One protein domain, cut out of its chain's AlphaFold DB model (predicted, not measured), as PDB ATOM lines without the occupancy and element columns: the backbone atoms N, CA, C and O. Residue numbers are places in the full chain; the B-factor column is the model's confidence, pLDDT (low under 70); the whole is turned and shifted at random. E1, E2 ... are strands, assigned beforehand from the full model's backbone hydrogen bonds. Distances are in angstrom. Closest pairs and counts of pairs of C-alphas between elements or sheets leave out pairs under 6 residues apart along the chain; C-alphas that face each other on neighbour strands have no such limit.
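This is residues 12 to 67 of the 134 residues of the protein "Hypothetical protein" of Adineta ricciae (UniProt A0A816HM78). Picture an open V of two arms: a twisted three-strand sheet of E1, E5 and E4 makes one arm, and the small hairpin of E2 and E3, with the long loop of residues 29 to 40 between its strands, makes the other. Residues 17 to 25 and 44 to 48 join the two arms at the base of the V, and the named strands of one arm stay apart from those of the other. The printed part has 56 residues, with five named strands along the chain in the order E1 E2 E3 E4 E5 and no named helix; the three-strand sheet has the order E1 E5 E4 and is mixed, while the two-strand sheet is antiparallel. The class is all strand, though under half of the residues, 26 of 56, are in named elements. The whole is loose, with a radius of gyration of the C-alphas of 13.0 A and spans of 34 by 26 by 19 A.

Start with the larger sheet and find C-alpha 49 at (207.650, 192.918, 169.100); from there E4, residues 49 to 56, runs 19.5 A to C-alpha 56 and bends by 63 degrees at residue 52. Next comes E5, residues 60 to 66, 18.9 A long, ending at C-alpha 66 at (206.965, 195.711, 172.792). E1, residues 12 to 16, begins at C-alpha 12 at (217.906, 184.625, 174.558) and is 13.1 A long. Then look for the two three-residue strands, E2 at residues 26 to 28 and E3 at residues 41 to 43.

In the larger sheet E5 is the inner strand, and E1 and E4 are edge strands. E5 and E4 form a hairpin, antiparallel at 160 degrees; look for N 50 and O 65, 2.8 A apart, and N 61 and O 55, 2.8 A apart, both within hydrogen-bond range. Across this pair, C-alpha 62 of E5 and C-alpha 54 of E4 face each other at 4.5 A. E1 and E5 are parallel at 24 degrees, with N 14 and O 62 within hydrogen-bond range at 2.9 A. The sheet is only just strongly twisted, its C-alphas lying up to 4.2 A off the best plane. In the two-strand sheet, E2 and E3 form a hairpin, antiparallel at 164 degrees, with N 27 and O 42 at 2.9 A, within hydrogen-bond range. Among the pairs that are apart are E1 and E3, and E2 and E5.

The C-alphas of Leu 22 and Lys 58, the two farthest apart, are 36.8 A from each other. The printed part has no cut. The link from E2 to E3 is long, with 12 residues. Look for low confidence at residues 21 to 23, which are under 70; the mean pLDDT of the printed part is 84.8.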
ATOM      1  N   LEU A  12     218.413 183.824 173.458       93.06
ATOM      2  CA  LEU A  12     217.906 184.625 174.558       93.06
ATOM      3  C   LEU A  12     217.159 185.831 173.988       93.06
ATOM      4  O   LEU A  12     217.692 186.579 173.169       93.06
ATOM      5  N   PHE A  13     215.930 186.035 174.446       93.62
ATOM      6  CA  PHE A  13     215.164 187.234 174.135       93.62
ATOM      7  C   PHE A  13     215.260 188.211 175.299       93.62
ATOM      8  O   PHE A  13     214.895 187.873 176.422       93.62
ATOM      9  N   GLN A  14     215.724 189.425 175.022       94.94
ATOM     10  CA  GLN A  14     215.654 190.541 175.959       94.94
ATOM     11  C   GLN A  14     214.503 191.444 175.522       94.94
ATOM     12  O   GLN A  14     214.534 191.968 174.414       94.94
ATOM     13  N   ILE A  15     213.475 191.586 176.361       93.06
ATOM     14  CA  ILE A  15     212.231 192.272 175.999       93.06
ATOM     15  C   ILE A  15     212.067 193.537 176.838       93.06
ATOM     16  O   ILE A  15     211.854 193.457 178.047       93.06
ATOM     17  N   ASP A  16     212.069 194.687 176.174       90.12
ATOM     18  CA  ASP A  16     211.723 195.972 176.771       90.12
ATOM     19  C   ASP A  16     210.204 196.190 176.672       90.12
ATOM     20  O   ASP A  16     209.630 196.253 175.576       90.12
ATOM     21  N   TYR A  17     209.537 196.326 177.817       86.38
ATOM     22  CA  TYR A  17     208.115 196.659 177.905       86.38
ATOM     23  C   TYR A  17     207.871 197.701 179.003       86.38
ATOM     24  O   TYR A  17     208.550 197.710 180.025       86.38
ATOM     25  N   ASP A  18     206.904 198.599 178.789       82.31
ATOM     26  CA  ASP A  18     206.553 199.637 179.765       82.31
ATOM     27  C   ASP A  18     205.493 199.113 180.751       82.31
ATOM     28  O   ASP A  18     204.349 198.906 180.323       82.31
ATOM     29  N   PRO A  19     205.825 198.935 182.049       73.25
ATOM     30  CA  PRO A  19     204.928 198.456 183.098       73.25
ATOM     31  C   PRO A  19     203.847 199.466 183.498       73.25
ATOM     32  O   PRO A  19     203.134 199.196 184.456       73.25
ATOM     33  N   CYS A  20     203.714 200.619 182.839       72.88
ATOM     34  CA  CYS A  20     202.709 201.648 183.129       72.88
ATOM     35  C   CYS A  20     201.637 201.792 182.039       72.88
ATOM     36  O   CYS A  20     200.706 202.582 182.200       72.88
ATOM     37  N   LEU A  21     201.701 201.005 180.962       69.62
ATOM     38  CA  LEU A  21     200.706 201.040 179.886       69.62
ATOM     39  C   LEU A  21     199.284 200.802 180.415       69.62
ATOM     40  O   LEU A  21     199.053 199.907 181.221       69.62
ATOM     41  N   LEU A  22     198.311 201.583 179.945       62.44
ATOM     42  CA  LEU A  22     196.908 201.453 180.367       62.44
ATOM     43  C   LEU A  22     196.218 200.231 179.739       62.44
ATOM     44  O   LEU A  22     195.432 199.554 180.392       62.44
ATOM     45  N   SER A  23     196.544 199.926 178.482       68.06
ATOM     46  CA  SER A  23     196.095 198.730 177.758       68.06
ATOM     47  C   SER A  23     197.287 197.795 177.584       68.06
ATOM     48  O   SER A  23     197.976 197.842 176.563       68.06
ATOM     49  N   ARG A  24     197.574 196.988 178.606       70.06
ATOM     50  CA  ARG A  24     198.727 196.078 178.602       70.06
ATOM     51  C   ARG A  24     198.368 194.810 177.835       70.06
ATOM     52  O   ARG A  24     197.467 194.100 178.272       70.06
ATOM     53  N   PRO A  25     199.087 194.457 176.758       81.56
ATOM     54  CA  PRO A  25     198.962 193.143 176.137       81.56
ATOM     55  C   PRO A  25     199.740 192.081 176.935       81.56
ATOM     56  O   PRO A  25     200.239 191.119 176.363       81.56
ATOM     57  N   TYR A  26     199.914 192.267 178.243       86.44
ATOM     58  CA  TYR A  26     200.629 191.351 179.120       86.44
ATOM     59  C   TYR A  26     200.139 191.486 180.564       86.44
ATOM     60  O   TYR A  26     199.585 192.519 180.947       86.44
ATOM     61  N   ALA A  27     200.369 190.452 181.368       86.19
ATOM     62  CA  ALA A  27     200.056 190.434 182.791       86.19
ATOM     63  C   ALA A  27     201.198 189.780 183.585       86.19
ATOM     64  O   ALA A  27     201.698 188.738 183.152       86.19
ATOM     65  N   PRO A  28     201.607 190.347 184.736       85.44
ATOM     66  CA  PRO A  28     202.424 189.610 185.690       85.44
ATOM     67  C   PRO A  28     201.598 188.449 186.251       85.44
ATOM     68  O   PRO A  28     200.437 188.630 186.621       85.44
ATOM     69  N   ILE A  29     202.180 187.254 186.274       85.81
ATOM     70  CA  ILE A  29     201.521 186.026 186.745       85.81
ATOM     71  C   ILE A  29     202.307 185.323 187.856       85.81
ATOM     72  O   ILE A  29     201.919 184.233 188.264       85.81
ATOM     73  N   ALA A  30     203.374 185.947 188.364       85.94
ATOM     74  CA  ALA A  30     204.217 185.390 189.421       85.94
ATOM     75  C   ALA A  30     203.397 184.890 190.629       85.94
ATOM     76  O   ALA A  30     203.585 183.759 191.068       85.94
ATOM     77  N   ASP A  31     202.406 185.668 191.078       80.44
ATOM     78  CA  ASP A  31     201.566 185.350 192.247       80.44
ATOM     79  C   ASP A  31     200.678 184.105 192.075       80.44
ATOM     80  O   ASP A  31     200.175 183.552 193.055       80.44
ATOM     81  N   ILE A  32     200.444 183.673 190.833       83.00
ATOM     82  CA  ILE A  32     199.614 182.505 190.499       83.00
ATOM     83  C   ILE A  32     200.419 181.388 189.824       83.00
ATOM     84  O   ILE A  32     199.842 180.370 189.432       83.00
ATOM     85  N   SER A  33     201.730 181.576 189.667       80.69
ATOM     86  CA  SER A  33     202.623 180.603 189.050       80.69
ATOM     87  C   SER A  33     203.049 179.525 190.043       80.69
ATOM     88  O   SER A  33     203.094 179.728 191.256       80.69
ATOM     89  N   HIS A  34     203.411 178.356 189.515       80.75
ATOM     90  CA  HIS A  34     204.038 177.296 190.301       80.75
ATOM     91  C   HIS A  34     205.478 177.642 190.720       80.75
ATOM     92  O   HIS A  34     206.022 176.957 191.585       80.75
ATOM     93  N   ILE A  35     206.077 178.683 190.125       81.12
ATOM     94  CA  ILE A  35     207.437 179.150 190.415       81.12
ATOM     95  C   ILE A  35     207.403 180.671 190.683       81.12
ATOM     96  O   ILE A  35     207.735 181.474 189.812       81.12
ATOM     97  N   PRO A  36     206.961 181.099 191.878       70.12
ATOM     98  CA  PRO A  36     206.695 182.513 192.166       70.12
ATOM     99  C   PRO A  36     207.943 183.411 192.109       70.12
ATOM    100  O   PRO A  36     207.829 184.603 191.829       70.12
ATOM    101  N   ASP A  37     209.140 182.849 192.303       84.56
ATOM    102  CA  ASP A  37     210.397 183.608 192.331       84.56
ATOM    103  C   ASP A  37     210.891 184.049 190.936       84.56
ATOM    104  O   ASP A  37     211.823 184.849 190.828       84.56
ATOM    105  N   GLU A  38     210.271 183.571 189.851       86.06
ATOM    106  CA  GLU A  38     210.706 183.857 188.474       86.06
ATOM    107  C   GLU A  38     210.141 185.164 187.892       86.06
ATOM    108  O   GLU A  38     210.473 185.526 186.763       86.06
ATOM    109  N   ASN A  39     209.337 185.918 188.659       87.12
ATOM    110  CA  ASN A  39     208.723 187.183 188.221       87.12
ATOM    111  C   ASN A  39     208.048 187.069 186.840       87.12
ATOM    112  O   ASN A  39     208.206 187.929 185.970       87.12
ATOM    113  N   GLU A  40     207.317 185.974 186.629       87.38
ATOM    114  CA  GLU A  40     206.771 185.627 185.322       87.38
ATOM    115  C   GLU A  40     205.809 186.690 184.778       87.38
ATOM    116  O   GLU A  40     204.917 187.193 185.473       87.38
ATOM    117  N   VAL A  41     205.947 186.969 183.482       88.31
ATOM    118  CA  VAL A  41     205.064 187.855 182.723       88.31
ATOM    119  C   VAL A  41     204.530 187.111 181.511       88.31
ATOM    120  O   VAL A  41     205.287 186.597 180.689       88.31
ATOM    121  N   LEU A  42     203.206 187.083 181.381       87.94
ATOM    122  CA  LEU A  42     202.519 186.453 180.267       87.94
ATOM    123  C   LEU A  42     202.056 187.508 179.267       87.94
ATOM    124  O   LEU A  42     201.228 188.353 179.598       87.94
ATOM    125  N   PHE A  43     202.538 187.420 178.029       85.75
ATOM    126  CA  PHE A  43     202.062 188.238 176.915       85.75
ATOM    127  C   PHE A  43     200.838 187.597 176.249       85.75
ATOM    128  O   PHE A  43     200.752 186.377 176.095       85.75
ATOM    129  N   MET A  44     199.881 188.422 175.829       81.81
ATOM    130  CA  MET A  44     198.693 187.969 175.117       81.81
ATOM    131  C   MET A  44     199.064 187.409 173.735       81.81
ATOM    132  O   MET A  44     199.977 187.926 173.080       81.81
ATOM    133  N   PRO A  45     198.337 186.399 173.230       77.12
ATOM    134  CA  PRO A  45     198.474 185.963 171.847       77.12
ATOM    135  C   PRO A  45     198.306 187.128 170.864       77.12
ATOM    136  O   PRO A  45     197.436 187.980 171.037       77.12
ATOM    137  N   GLY A  46     199.145 187.158 169.828       72.56
ATOM    138  CA  GLY A  46     199.158 188.238 168.835       72.56
ATOM    139  C   GLY A  46     199.941 189.482 169.257       72.56
ATOM    140  O   GLY A  46     199.964 190.451 168.506       72.56
ATOM    141  N   THR A  47     200.586 189.476 170.428       81.50
ATOM    142  CA  THR A  47     201.521 190.542 170.806       81.50
ATOM    143  C   THR A  47     202.676 190.606 169.809       81.50
ATOM    144  O   THR A  47     203.334 189.599 169.547       81.50
ATOM    145  N   GLU A  48     202.919 191.795 169.259       83.62
ATOM    146  CA  GLU A  48     204.014 192.054 168.327       83.62
ATOM    147  C   GLU A  48     205.195 192.720 169.037       83.62
ATOM    148  O   GLU A  48     205.022 193.608 169.878       83.62
ATOM    149  N   PHE A  49     206.402 192.330 168.633       88.56
ATOM    150  CA  PHE A  49     207.650 192.918 169.100       88.56
ATOM    151  C   PHE A  49     208.447 193.464 167.917       88.56
ATOM    152  O   PHE A  49     208.549 192.823 166.872       88.56
ATOM    153  N   GLU A  50     209.021 194.648 168.092       88.75
ATOM    154  CA  GLU A  50     209.996 195.226 167.176       88.75
ATOM    155  C   GLU A  50     211.392 194.706 167.538       88.75
ATOM    156  O   GLU A  50     211.811 194.802 168.692       88.75
ATOM    157  N   VAL A  51     212.114 194.150 166.562       91.94
ATOM    158  CA  VAL A  51     213.510 193.739 166.751       91.94
ATOM    159  C   VAL A  51     214.388 194.982 166.685       91.94
ATOM    160  O   VAL A  51     214.488 195.608 165.634       91.94
ATOM    161  N   LEU A  52     215.034 195.328 167.798       90.31
ATOM    162  CA  LEU A  52     215.914 196.492 167.871       90.31
ATOM    163  C   LEU A  52     217.318 196.164 167.365       90.31
ATOM    164  O   LEU A  52     217.884 196.884 166.548       90.31
ATOM    165  N   ASN A  53     217.893 195.079 167.877       91.94
ATOM    166  CA  ASN A  53     219.198 194.578 167.472       91.94
ATOM    167  C   ASN A  53     219.347 193.099 167.856       91.94
ATOM    168  O   ASN A  53     218.528 192.532 168.585       91.94
ATOM    169  N   SER A  54     220.404 192.478 167.348       92.81
ATOM    170  CA  SER A  54     220.834 191.153 167.772       92.81
ATOM    171  C   SER A  54     222.349 191.113 167.923       92.81
ATOM    172  O   SER A  54     223.084 191.833 167.244       92.81
ATOM    173  N   SER A  55     222.816 190.272 168.837       90.81
ATOM    174  CA  SER A  55     224.236 190.034 169.072       90.81
ATOM    175  C   SER A  55     224.490 188.552 169.338       90.81
ATOM    176  O   SER A  55     223.583 187.803 169.709       90.81
ATOM    177  N   PHE A  56     225.726 188.117 169.111       90.19
ATOM    178  CA  PHE A  56     226.159 186.753 169.376       90.19
ATOM    179  C   PHE A  56     227.413 186.776 170.250       90.19
ATOM    180  O   PHE A  56     228.408 187.399 169.882       90.19
ATOM    181  N   ASP A  57     227.348 186.085 171.385       84.50
ATOM    182  CA  ASP A  57     228.494 185.815 172.262       84.50
ATOM    183  C   ASP A  57     228.584 184.304 172.529       84.50
ATOM    184  O   ASP A  57     229.231 183.571 171.784       84.50
ATOM    185  N   LYS A  58     227.851 183.808 173.534       85.50
ATOM    186  CA  LYS A  58     227.696 182.365 173.815       85.50
ATOM    187  C   LYS A  58     226.424 181.772 173.212       85.50
ATOM    188  O   LYS A  58     226.376 180.593 172.876       85.50
ATOM    189  N   PHE A  59     225.400 182.603 173.088       88.88
ATOM    190  CA  PHE A  59     224.121 182.326 172.450       88.88
ATOM    191  C   PHE A  59     223.666 183.593 171.718       88.88
ATOM    192  O   PHE A  59     224.193 184.684 171.956       88.88
ATOM    193  N   TRP A  60     222.699 183.451 170.813       89.44
ATOM    194  CA  TRP A  60     222.090 184.607 170.159       89.44
ATOM    195  C   TRP A  60     221.271 185.385 171.174       89.44
ATOM    196  O   TRP A  60     220.378 184.816 171.790       89.44
ATOM    197  N   THR A  61     221.538 186.674 171.327       93.50
ATOM    198  CA  THR A  61     220.683 187.570 172.106       93.50
ATOM    199  C   THR A  61     219.938 188.478 171.144       93.50
ATOM    200  O   THR A  61     220.555 189.147 170.314       93.50
ATOM    201  N   ILE A  62     218.609 188.477 171.219       93.69
ATOM    202  CA  ILE A  62     217.737 189.298 170.378       93.69
ATOM    203  C   ILE A  62     217.028 190.301 171.280       93.69
ATOM    204  O   ILE A  62     216.266 189.914 172.167       93.69
ATOM    205  N   HIS A  63     217.291 191.585 171.046       94.75
ATOM    206  CA  HIS A  63     216.672 192.672 171.788       94.75
ATOM    207  C   HIS A  63     215.373 193.058 171.090       94.75
ATOM    208  O   HIS A  63     215.350 193.402 169.905       94.75
ATOM    209  N   LEU A  64     214.291 192.982 171.846       93.56
ATOM    210  CA  LEU A  64     212.928 193.176 171.404       93.56
ATOM    211  C   LEU A  64     212.311 194.334 172.178       93.56
ATOM    212  O   LEU A  64     212.478 194.436 173.390       93.56
ATOM    213  N   LYS A  65     211.528 195.161 171.497       90.75
ATOM    214  CA  LYS A  65     210.681 196.170 172.128       90.75
ATOM    215  C   LYS A  65     209.223 195.837 171.884       90.75
ATOM    216  O   LYS A  65     208.831 195.557 170.752       90.75
ATOM    217  N   LEU A  66     208.406 195.884 172.930       87.69
ATOM    218  CA  LEU A  66     206.965 195.711 172.792       87.69
ATOM    219  C   LEU A  66     206.389 196.800 171.874       87.69
ATOM    220  O   LEU A  66     206.514 197.994 172.157       87.69
ATOM    221  N   ARG A  67     205.732 196.402 170.779       82.94
ATOM    222  CA  ARG A  67     205.142 197.359 169.842       82.94
ATOM    223  C   ARG A  67     203.847 197.923 170.426       82.94
ATOM    224  O   ARG A  67     202.874 197.198 170.635       82.94
TER     225      ARG A  67